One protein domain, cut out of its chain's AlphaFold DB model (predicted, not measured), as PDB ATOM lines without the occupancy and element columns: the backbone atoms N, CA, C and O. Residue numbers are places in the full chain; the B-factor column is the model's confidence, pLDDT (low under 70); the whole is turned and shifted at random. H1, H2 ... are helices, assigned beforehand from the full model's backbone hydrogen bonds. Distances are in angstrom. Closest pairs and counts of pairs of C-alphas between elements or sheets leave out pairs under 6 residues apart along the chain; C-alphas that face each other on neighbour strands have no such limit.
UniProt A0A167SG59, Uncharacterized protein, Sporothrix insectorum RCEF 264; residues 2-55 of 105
ATOM      1  N   ASP A   2      10.226  13.873   4.885       44.16
ATOM      2  CA  ASP A   2      11.320  12.915   4.700       44.16
ATOM      3  C   ASP A   2      10.769  11.663   4.014       44.16
ATOM      4  O   ASP A   2      10.056  10.872   4.628       44.16
ATOM      5  N   VAL A   3      11.024  11.532   2.714       44.09
ATOM      6  CA  VAL A   3      10.536  10.403   1.912       44.09
ATOM      7  C   VAL A   3      11.273   9.100   2.230       44.09
ATOM      8  O   VAL A   3      10.724   8.023   1.988       44.09
ATOM      9  N   ALA A   4      12.452   9.166   2.863       48.69
ATOM     10  CA  ALA A   4      13.225   7.985   3.236       48.69
ATOM     11  C   ALA A   4      12.490   7.109   4.264       48.69
ATOM     12  O   ALA A   4      12.716   5.905   4.324       48.69
ATOM     13  N   MET A   5      11.548   7.679   5.024       47.56
ATOM     14  CA  MET A   5      10.727   6.922   5.975       47.56
ATOM     15  C   MET A   5       9.687   6.005   5.310       47.56
ATOM     16  O   MET A   5       9.135   5.129   5.975       47.56
ATOM     17  N   PHE A   6       9.407   6.210   4.019       50.97
ATOM     18  CA  PHE A   6       8.521   5.360   3.216       50.97
ATOM     19  C   PHE A   6       9.292   4.414   2.290       50.97
ATOM     20  O   PHE A   6       8.682   3.533   1.682       50.97
ATOM     21  N   ALA A   7      10.614   4.574   2.181       51.72
ATOM     22  CA  ALA A   7      11.446   3.652   1.430       51.72
ATOM     23  C   ALA A   7      11.421   2.282   2.121       51.72
ATOM     24  O   ALA A   7      11.689   2.157   3.318       51.72
ATOM     25  N   ALA A   8      11.056   1.243   1.371       59.00
ATOM     26  CA  ALA A   8      11.063  -0.111   1.899       59.00
ATOM     27  C   ALA A   8      12.504  -0.522   2.246       59.00
ATOM     28  O   ALA A   8      13.459  -0.156   1.563       59.00
ATOM     29  N   GLY A   9      12.673  -1.268   3.336       63.31
ATOM     30  CA  GLY A   9      13.995  -1.736   3.741       63.31
ATOM     31  C   GLY A   9      14.532  -2.830   2.802       63.31
ATOM     32  O   GLY A   9      13.738  -3.545   2.184       63.31
ATOM     33  N   PRO A  10      15.862  -3.048   2.759       63.62
ATOM     34  CA  PRO A  10      16.506  -4.136   2.007       63.62
ATOM     35  C   PRO A  10      15.845  -5.512   2.188       63.62
ATOM     36  O   PRO A  10      15.676  -6.258   1.228       63.62
ATOM     37  N   GLU A  11      15.414  -5.836   3.410       69.44
ATOM     38  CA  GLU A  11      14.746  -7.108   3.712       69.44
ATOM     39  C   GLU A  11      13.314  -7.194   3.167       69.44
ATOM     40  O   GLU A  11      12.854  -8.267   2.770       69.44
ATOM     41  N   SER A  12      12.599  -6.066   3.113       66.88
ATOM     42  CA  SER A  12      11.253  -6.006   2.536       66.88
ATOM     43  C   SER A  12      11.287  -6.293   1.035       66.88
ATOM     44  O   SER A  12      10.398  -6.975   0.522       66.88
ATOM     45  N   TYR A  13      12.338  -5.832   0.352       67.44
ATOM     46  CA  TYR A  13      12.579  -6.146  -1.051       67.44
ATOM     47  C   TYR A  13      12.833  -7.638  -1.264       67.44
ATOM     48  O   TYR A  13      12.166  -8.239  -2.095       67.44
ATOM     49  N   ASP A  14      13.690  -8.274  -0.463       73.31
ATOM     50  CA  ASP A  14      13.967  -9.712  -0.591       73.31
ATOM     51  C   ASP A  14      12.706 -10.576  -0.391       73.31
ATOM     52  O   ASP A  14      12.445 -11.499  -1.170       73.31
ATOM     53  N   HIS A  15      11.856 -10.248   0.590       76.00
ATOM     54  CA  HIS A  15      10.596 -10.972   0.783       76.00
ATOM     55  C   HIS A  15       9.638 -10.803  -0.407       76.00
ATOM     56  O   HIS A  15       9.077 -11.788  -0.901       76.00
ATOM     57  N   LEU A  16       9.476  -9.569  -0.896       74.19
ATOM     58  CA  LEU A  16       8.616  -9.274  -2.039       74.19
ATOM     59  C   LEU A  16       9.143  -9.922  -3.327       74.19
ATOM     60  O   LEU A  16       8.367 -10.556  -4.043       74.19
ATOM     61  N   SER A  17      10.449  -9.842  -3.590       77.38
ATOM     62  CA  SER A  17      11.092 -10.484  -4.739       77.38
ATOM     63  C   SER A  17      10.864 -11.991  -4.727       77.38
ATOM     64  O   SER A  17      10.464 -12.556  -5.740       77.38
ATOM     65  N   ARG A  18      11.043 -12.661  -3.579       82.94
ATOM     66  CA  ARG A  18      10.778 -14.106  -3.464       82.94
ATOM     67  C   ARG A  18       9.332 -14.450  -3.813       82.94
ATOM     68  O   ARG A  18       9.110 -15.412  -4.550       82.94
ATOM     69  N   LEU A  19       8.370 -13.668  -3.319       85.00
ATOM     70  CA  LEU A  19       6.949 -13.876  -3.599       85.00
ATOM     71  C   LEU A  19       6.621 -13.664  -5.086       85.00
ATOM     72  O   LEU A  19       5.959 -14.500  -5.699       85.00
ATOM     73  N   GLN A  20       7.105 -12.573  -5.682       82.38
ATOM     74  CA  GLN A  20       6.874 -12.250  -7.093       82.38
ATOM     75  C   GLN A  20       7.490 -13.296  -8.027       82.38
ATOM     76  O   GLN A  20       6.824 -13.756  -8.955       82.38
ATOM     77  N   ILE A  21       8.723 -13.727  -7.745       86.31
ATOM     78  CA  ILE A  21       9.405 -14.783  -8.499       86.31
ATOM     79  C   ILE A  21       8.612 -16.091  -8.415       86.31
ATOM     80  O   ILE A  21       8.372 -16.730  -9.439       86.31
ATOM     81  N   ALA A  22       8.161 -16.483  -7.219       89.62
ATOM     82  CA  ALA A  22       7.356 -17.691  -7.049       89.62
ATOM     83  C   ALA A  22       6.047 -17.630  -7.856       89.62
ATOM     84  O   ALA A  22       5.720 -18.584  -8.561       89.62
ATOM     85  N   ASN A  23       5.340 -16.496  -7.821       90.44
ATOM     86  CA  ASN A  23       4.102 -16.297  -8.581       90.44
ATOM     87  C   ASN A  23       4.328 -16.335 -10.100       90.44
ATOM     88  O   ASN A  23       3.515 -16.905 -10.830       90.44
ATOM     89  N   PHE A  24       5.433 -15.765 -10.591       89.38
ATOM     90  CA  PHE A  24       5.776 -15.819 -12.011       89.38
ATOM     91  C   PHE A  24       5.893 -17.271 -12.488       89.38
ATOM     92  O   PHE A  24       5.184 -17.677 -13.411       89.38
ATOM     93  N   PHE A  25       6.715 -18.072 -11.809       93.81
ATOM     94  CA  PHE A  25       6.932 -19.471 -12.173       93.81
ATOM     95  C   PHE A  25       5.707 -20.361 -11.936       93.81
ATOM     96  O   PHE A  25       5.550 -21.368 -12.616       93.81
ATOM     97  N   ALA A  26       4.813 -19.987 -11.018       92.81
ATOM     98  CA  ALA A  26       3.577 -20.724 -10.783       92.81
ATOM     99  C   ALA A  26       2.512 -20.509 -11.872       92.81
ATOM    100  O   ALA A  26       1.638 -21.358 -12.035       92.81
ATOM    101  N   SER A  27       2.519 -19.370 -12.576       91.12
ATOM    102  CA  SER A  27       1.366 -18.965 -13.402       91.12
ATOM    103  C   SER A  27       1.689 -18.469 -14.810       91.12
ATOM    104  O   SER A  27       0.772 -18.368 -15.617       91.12
ATOM    105  N   ASN A  28       2.949 -18.158 -15.132       87.56
ATOM    106  CA  ASN A  28       3.288 -17.445 -16.372       87.56
ATOM    107  C   ASN A  28       4.199 -18.228 -17.325       87.56
ATOM    108  O   ASN A  28       4.432 -17.781 -18.446       87.56
ATOM    109  N   THR A  29       4.733 -19.379 -16.915       90.44
ATOM    110  CA  THR A  29       5.681 -20.148 -17.731       90.44
ATOM    111  C   THR A  29       5.664 -21.634 -17.374       90.44
ATOM    112  O   THR A  29       5.250 -22.013 -16.283       90.44
ATOM    113  N   SER A  30       6.107 -22.479 -18.307       94.12
ATOM    114  CA  SER A  30       6.365 -23.906 -18.075       94.12
ATOM    115  C   SER A  30       7.788 -24.188 -17.585       94.12
ATOM    116  O   SER A  30       8.056 -25.289 -17.105       94.12
ATOM    117  N   ALA A  31       8.700 -23.220 -17.716       94.88
ATOM    118  CA  ALA A  31      10.046 -23.327 -17.170       94.88
ATOM    119  C   ALA A  31      10.002 -23.221 -15.640       94.88
ATOM    120  O   ALA A  31       9.199 -22.472 -15.093       94.88
ATOM    121  N   THR A  32      10.881 -23.933 -14.941       94.50
ATOM    122  CA  THR A  32      11.053 -23.777 -13.493       94.50
ATOM    123  C   THR A  32      12.122 -22.736 -13.187       94.50
ATOM    124  O   THR A  32      13.038 -22.509 -13.980       94.50
ATOM    125  N   ARG A  33      12.054 -22.147 -11.988       92.00
ATOM    126  CA  ARG A  33      13.110 -21.260 -11.485       92.00
ATOM    127  C   ARG A  33      14.491 -21.902 -11.583       92.00
ATOM    128  O   ARG A  33      15.430 -21.272 -12.045       92.00
ATOM    129  N   GLU A  34      14.594 -23.169 -11.202       93.94
ATOM    130  CA  GLU A  34      15.863 -23.892 -11.181       93.94
ATOM    131  C   GLU A  34      16.440 -24.128 -12.582       93.94
ATOM    132  O   GLU A  34      17.652 -24.035 -12.771       93.94
ATOM    133  N   GLN A  35      15.588 -24.356 -13.588       95.56
ATOM    134  CA  GLN A  35      16.024 -24.421 -14.987       95.56
ATOM    135  C   GLN A  35      16.609 -23.082 -15.453       95.56
ATOM    136  O   GLN A  35      17.656 -23.064 -16.101       95.56
ATOM    137  N   CYS A  36      15.958 -21.969 -15.102       94.06
ATOM    138  CA  CYS A  36      16.452 -20.628 -15.412       94.06
ATOM    139  C   CYS A  36      17.767 -20.318 -14.684       94.06
ATOM    140  O   CYS A  36      18.721 -19.890 -15.332       94.06
ATOM    141  N   ASP A  37      17.842 -20.581 -13.378       94.31
ATOM    142  CA  ASP A  37      19.030 -20.317 -12.559       94.31
ATOM    143  C   ASP A  37      20.230 -21.155 -13.046       94.31
ATOM    144  O   ASP A  37      21.337 -20.634 -13.188       94.31
ATOM    145  N   THR A  38      20.003 -22.426 -13.406       96.12
ATOM    146  CA  THR A  38      21.034 -23.316 -13.972       96.12
ATOM    147  C   THR A  38      21.567 -22.792 -15.305       96.12
ATOM    148  O   THR A  38      22.780 -22.744 -15.516       96.12
ATOM    149  N   LEU A  39      20.673 -22.385 -16.212       96.94
ATOM    150  CA  LEU A  39      21.069 -21.845 -17.511       96.94
ATOM    151  C   LEU A  39      21.846 -20.533 -17.356       96.94
ATOM    152  O   LEU A  39      22.888 -20.357 -17.986       96.94
ATOM    153  N   ALA A  40      21.369 -19.627 -16.504       93.81
ATOM    154  CA  ALA A  40      22.023 -18.347 -16.258       93.81
ATOM    155  C   ALA A  40      23.423 -18.538 -15.657       93.81
ATOM    156  O   ALA A  40      24.377 -17.910 -16.115       93.81
ATOM    157  N   ALA A  41      23.571 -19.454 -14.697       95.94
ATOM    158  CA  ALA A  41      24.866 -19.761 -14.106       95.94
ATOM    159  C   ALA A  41      25.864 -20.327 -15.128       95.94
ATOM    160  O   ALA A  41      27.038 -19.951 -15.129       95.94
ATOM    161  N   ALA A  42      25.397 -21.189 -16.039       97.12
ATOM    162  CA  ALA A  42      26.224 -21.731 -17.115       97.12
ATOM    163  C   ALA A  42      26.699 -20.642 -18.093       97.12
ATOM    164  O   ALA A  42      27.847 -20.673 -18.530       97.12
ATOM    165  N   LEU A  43      25.840 -19.669 -18.413       96.88
ATOM    166  CA  LEU A  43      26.181 -18.547 -19.293       96.88
ATOM    167  C   LEU A  43      27.162 -17.564 -18.643       96.88
ATOM    168  O   LEU A  43      28.032 -17.030 -19.325       96.88
ATOM    169  N   LEU A  44      27.021 -17.324 -17.338       95.00
ATOM    170  CA  LEU A  44      27.821 -16.343 -16.599       95.00
ATOM    171  C   LEU A  44      29.093 -16.937 -15.973       95.00
ATOM    172  O   LEU A  44      29.937 -16.192 -15.482       95.00
ATOM    173  N   GLY A  45      29.246 -18.264 -15.989       94.88
ATOM    174  CA  GLY A  45      30.397 -18.953 -15.406       94.88
ATOM    175  C   GLY A  45      30.438 -18.906 -13.874       94.88
ATOM    176  O   GLY A  45      31.510 -19.029 -13.287       94.88
ATOM    177  N   GLY A  46      29.291 -18.715 -13.214       91.25
ATOM    178  CA  GLY A  46      29.214 -18.550 -11.764       91.25
ATOM    179  C   GLY A  46      27.782 -18.588 -11.225       91.25
ATOM    180  O   GLY A  46      26.833 -18.579 -12.003       91.25
ATOM    181  N   PRO A  47      27.601 -18.662  -9.895       90.25
ATOM    182  CA  PRO A  47      26.278 -18.680  -9.281       90.25
ATOM    183  C   PRO A  47      25.515 -17.380  -9.560       90.25
ATOM    184  O   PRO A  47      26.106 -16.304  -9.643       90.25
ATOM    185  N   VAL A  48      24.190 -17.484  -9.650       88.12
ATOM    186  CA  VAL A  48      23.291 -16.340  -9.837       88.12
ATOM    187  C   VAL A  48      22.410 -16.150  -8.609       88.12
ATOM    188  O   VAL A  48      22.061 -17.108  -7.921       88.12
ATOM    189  N   SER A  49      22.031 -14.906  -8.338       83.75
ATOM    190  CA  SER A  49      21.042 -14.563  -7.320       83.75
ATOM    191  C   SER A  49      20.001 -13.625  -7.910       83.75
ATOM    192  O   SER A  49      20.302 -12.820  -8.792       83.75
ATOM    193  N   ALA A  50      18.775 -13.695  -7.392       77.88
ATOM    194  CA  ALA A  50      17.763 -12.701  -7.717       77.88
ATOM    195  C   ALA A  50      18.255 -11.307  -7.301       77.88
ATOM    196  O   ALA A  50      18.844 -11.147  -6.230       77.88
ATOM    197  N   THR A  51      18.012 -10.304  -8.143       69.81
ATOM    198  CA  THR A  51      18.217  -8.912  -7.736       69.81
ATOM    199  C   THR A  51      17.129  -8.524  -6.725       69.81
ATOM    200  O   THR A  51      15.972  -8.900  -6.932       69.81
ATOM    201  N   PRO A  52      17.455  -7.769  -5.658       63.31
ATOM    202  CA  PRO A  52      16.458  -7.263  -4.711       63.31
ATOM    203  C   PRO A  52      15.379  -6.396  -5.377       63.31
ATOM    204  O   PRO A  52      14.296  -6.209  -4.842       63.31
ATOM    205  N   ILE A  53      15.664  -5.845  -6.556       62.19
ATOM    206  CA  ILE A  53      14.775  -4.924  -7.253       62.19
ATOM    207  C   ILE A  53      14.390  -5.557  -8.594       62.19
ATOM    208  O   ILE A  53      15.130  -5.452  -9.572       62.19
ATOM    209  N   GLN A  54      13.249  -6.255  -8.639       56.97
ATOM    210  CA  GLN A  54      12.691  -6.797  -9.884       56.97
ATOM    211  C   GLN A  54      11.408  -6.073 -10.299       56.97
ATOM    212  O   GLN A  54      10.410  -6.078  -9.582       56.97
ATOM    213  N   GLY A  55      11.445  -5.488 -11.500       61.09
ATOM    214  CA  GLY A  55      10.298  -5.140 -12.352       61.09
ATOM    215  C   GLY A  55       9.433  -3.950 -11.929       61.09
ATOM    216  O   GLY A  55       8.976  -3.212 -12.793       61.09
TER     217      GLY A  55
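Overview. This is residues 2 to 55 of the 105 residues of an uncharacterized protein of Sporothrix insectorum RCEF 264 (UniProt A0A167SG59). A loose, flat, open triangle: the long helix H2 makes one side, H3 makes a second side beyond a turn at residues 28 to 32, and the tail after H3 runs back to the first half of H2 as the third. H1, a single short turn, sticks out beyond the start of H2 with residues 2 to 9. The printed part has 54 residues with three named helices, H1, H2 and H3 in that order, and no named strand; the class is all helix. It is loose, with a radius of gyration of the C-alphas of 14.0 A, and spans 43 by 28 by 15 A.

Along the chain. Find C-alpha 10 at (16.506, -4.136, 2.007); from there H2, residues 10 to 27, runs 26.2 A to C-alpha 27 at (1.366, -18.965, -13.402). H3, residues 33 to 44, runs 16.3 A and ends at C-alpha 44 at (27.821, -16.343, -16.599). Look before H2 for H1, residues 3 to 6.

Arrangement. Start at H2, the longest helix. H2 and H3 are close but not clearly touching; their closest C-alphas, those of Phe 25 and Arg 33, are 6.5 A apart. They run opposite ways at a steep tilt of 69 degrees, only just short of about perpendicular. H1 is apart from H2 and from H3. In H2 and H3 every O i to N i+4 pair is within hydrogen-bond range; H1 is too short for such a pair.

Size, cuts and confidence. Look for the two C-alphas farthest apart at Asp 2 and Ser 30, 43.6 A from each other. The printed part has no cut, and both links between helices are tight. Residues 26 to 31 stand free, as do residues 2 to 9, of which 3 to 6 belong to H1. The mean pLDDT of the printed part is 79.7; you will find values under 70 at residues 2 to 13 and 51 to 55.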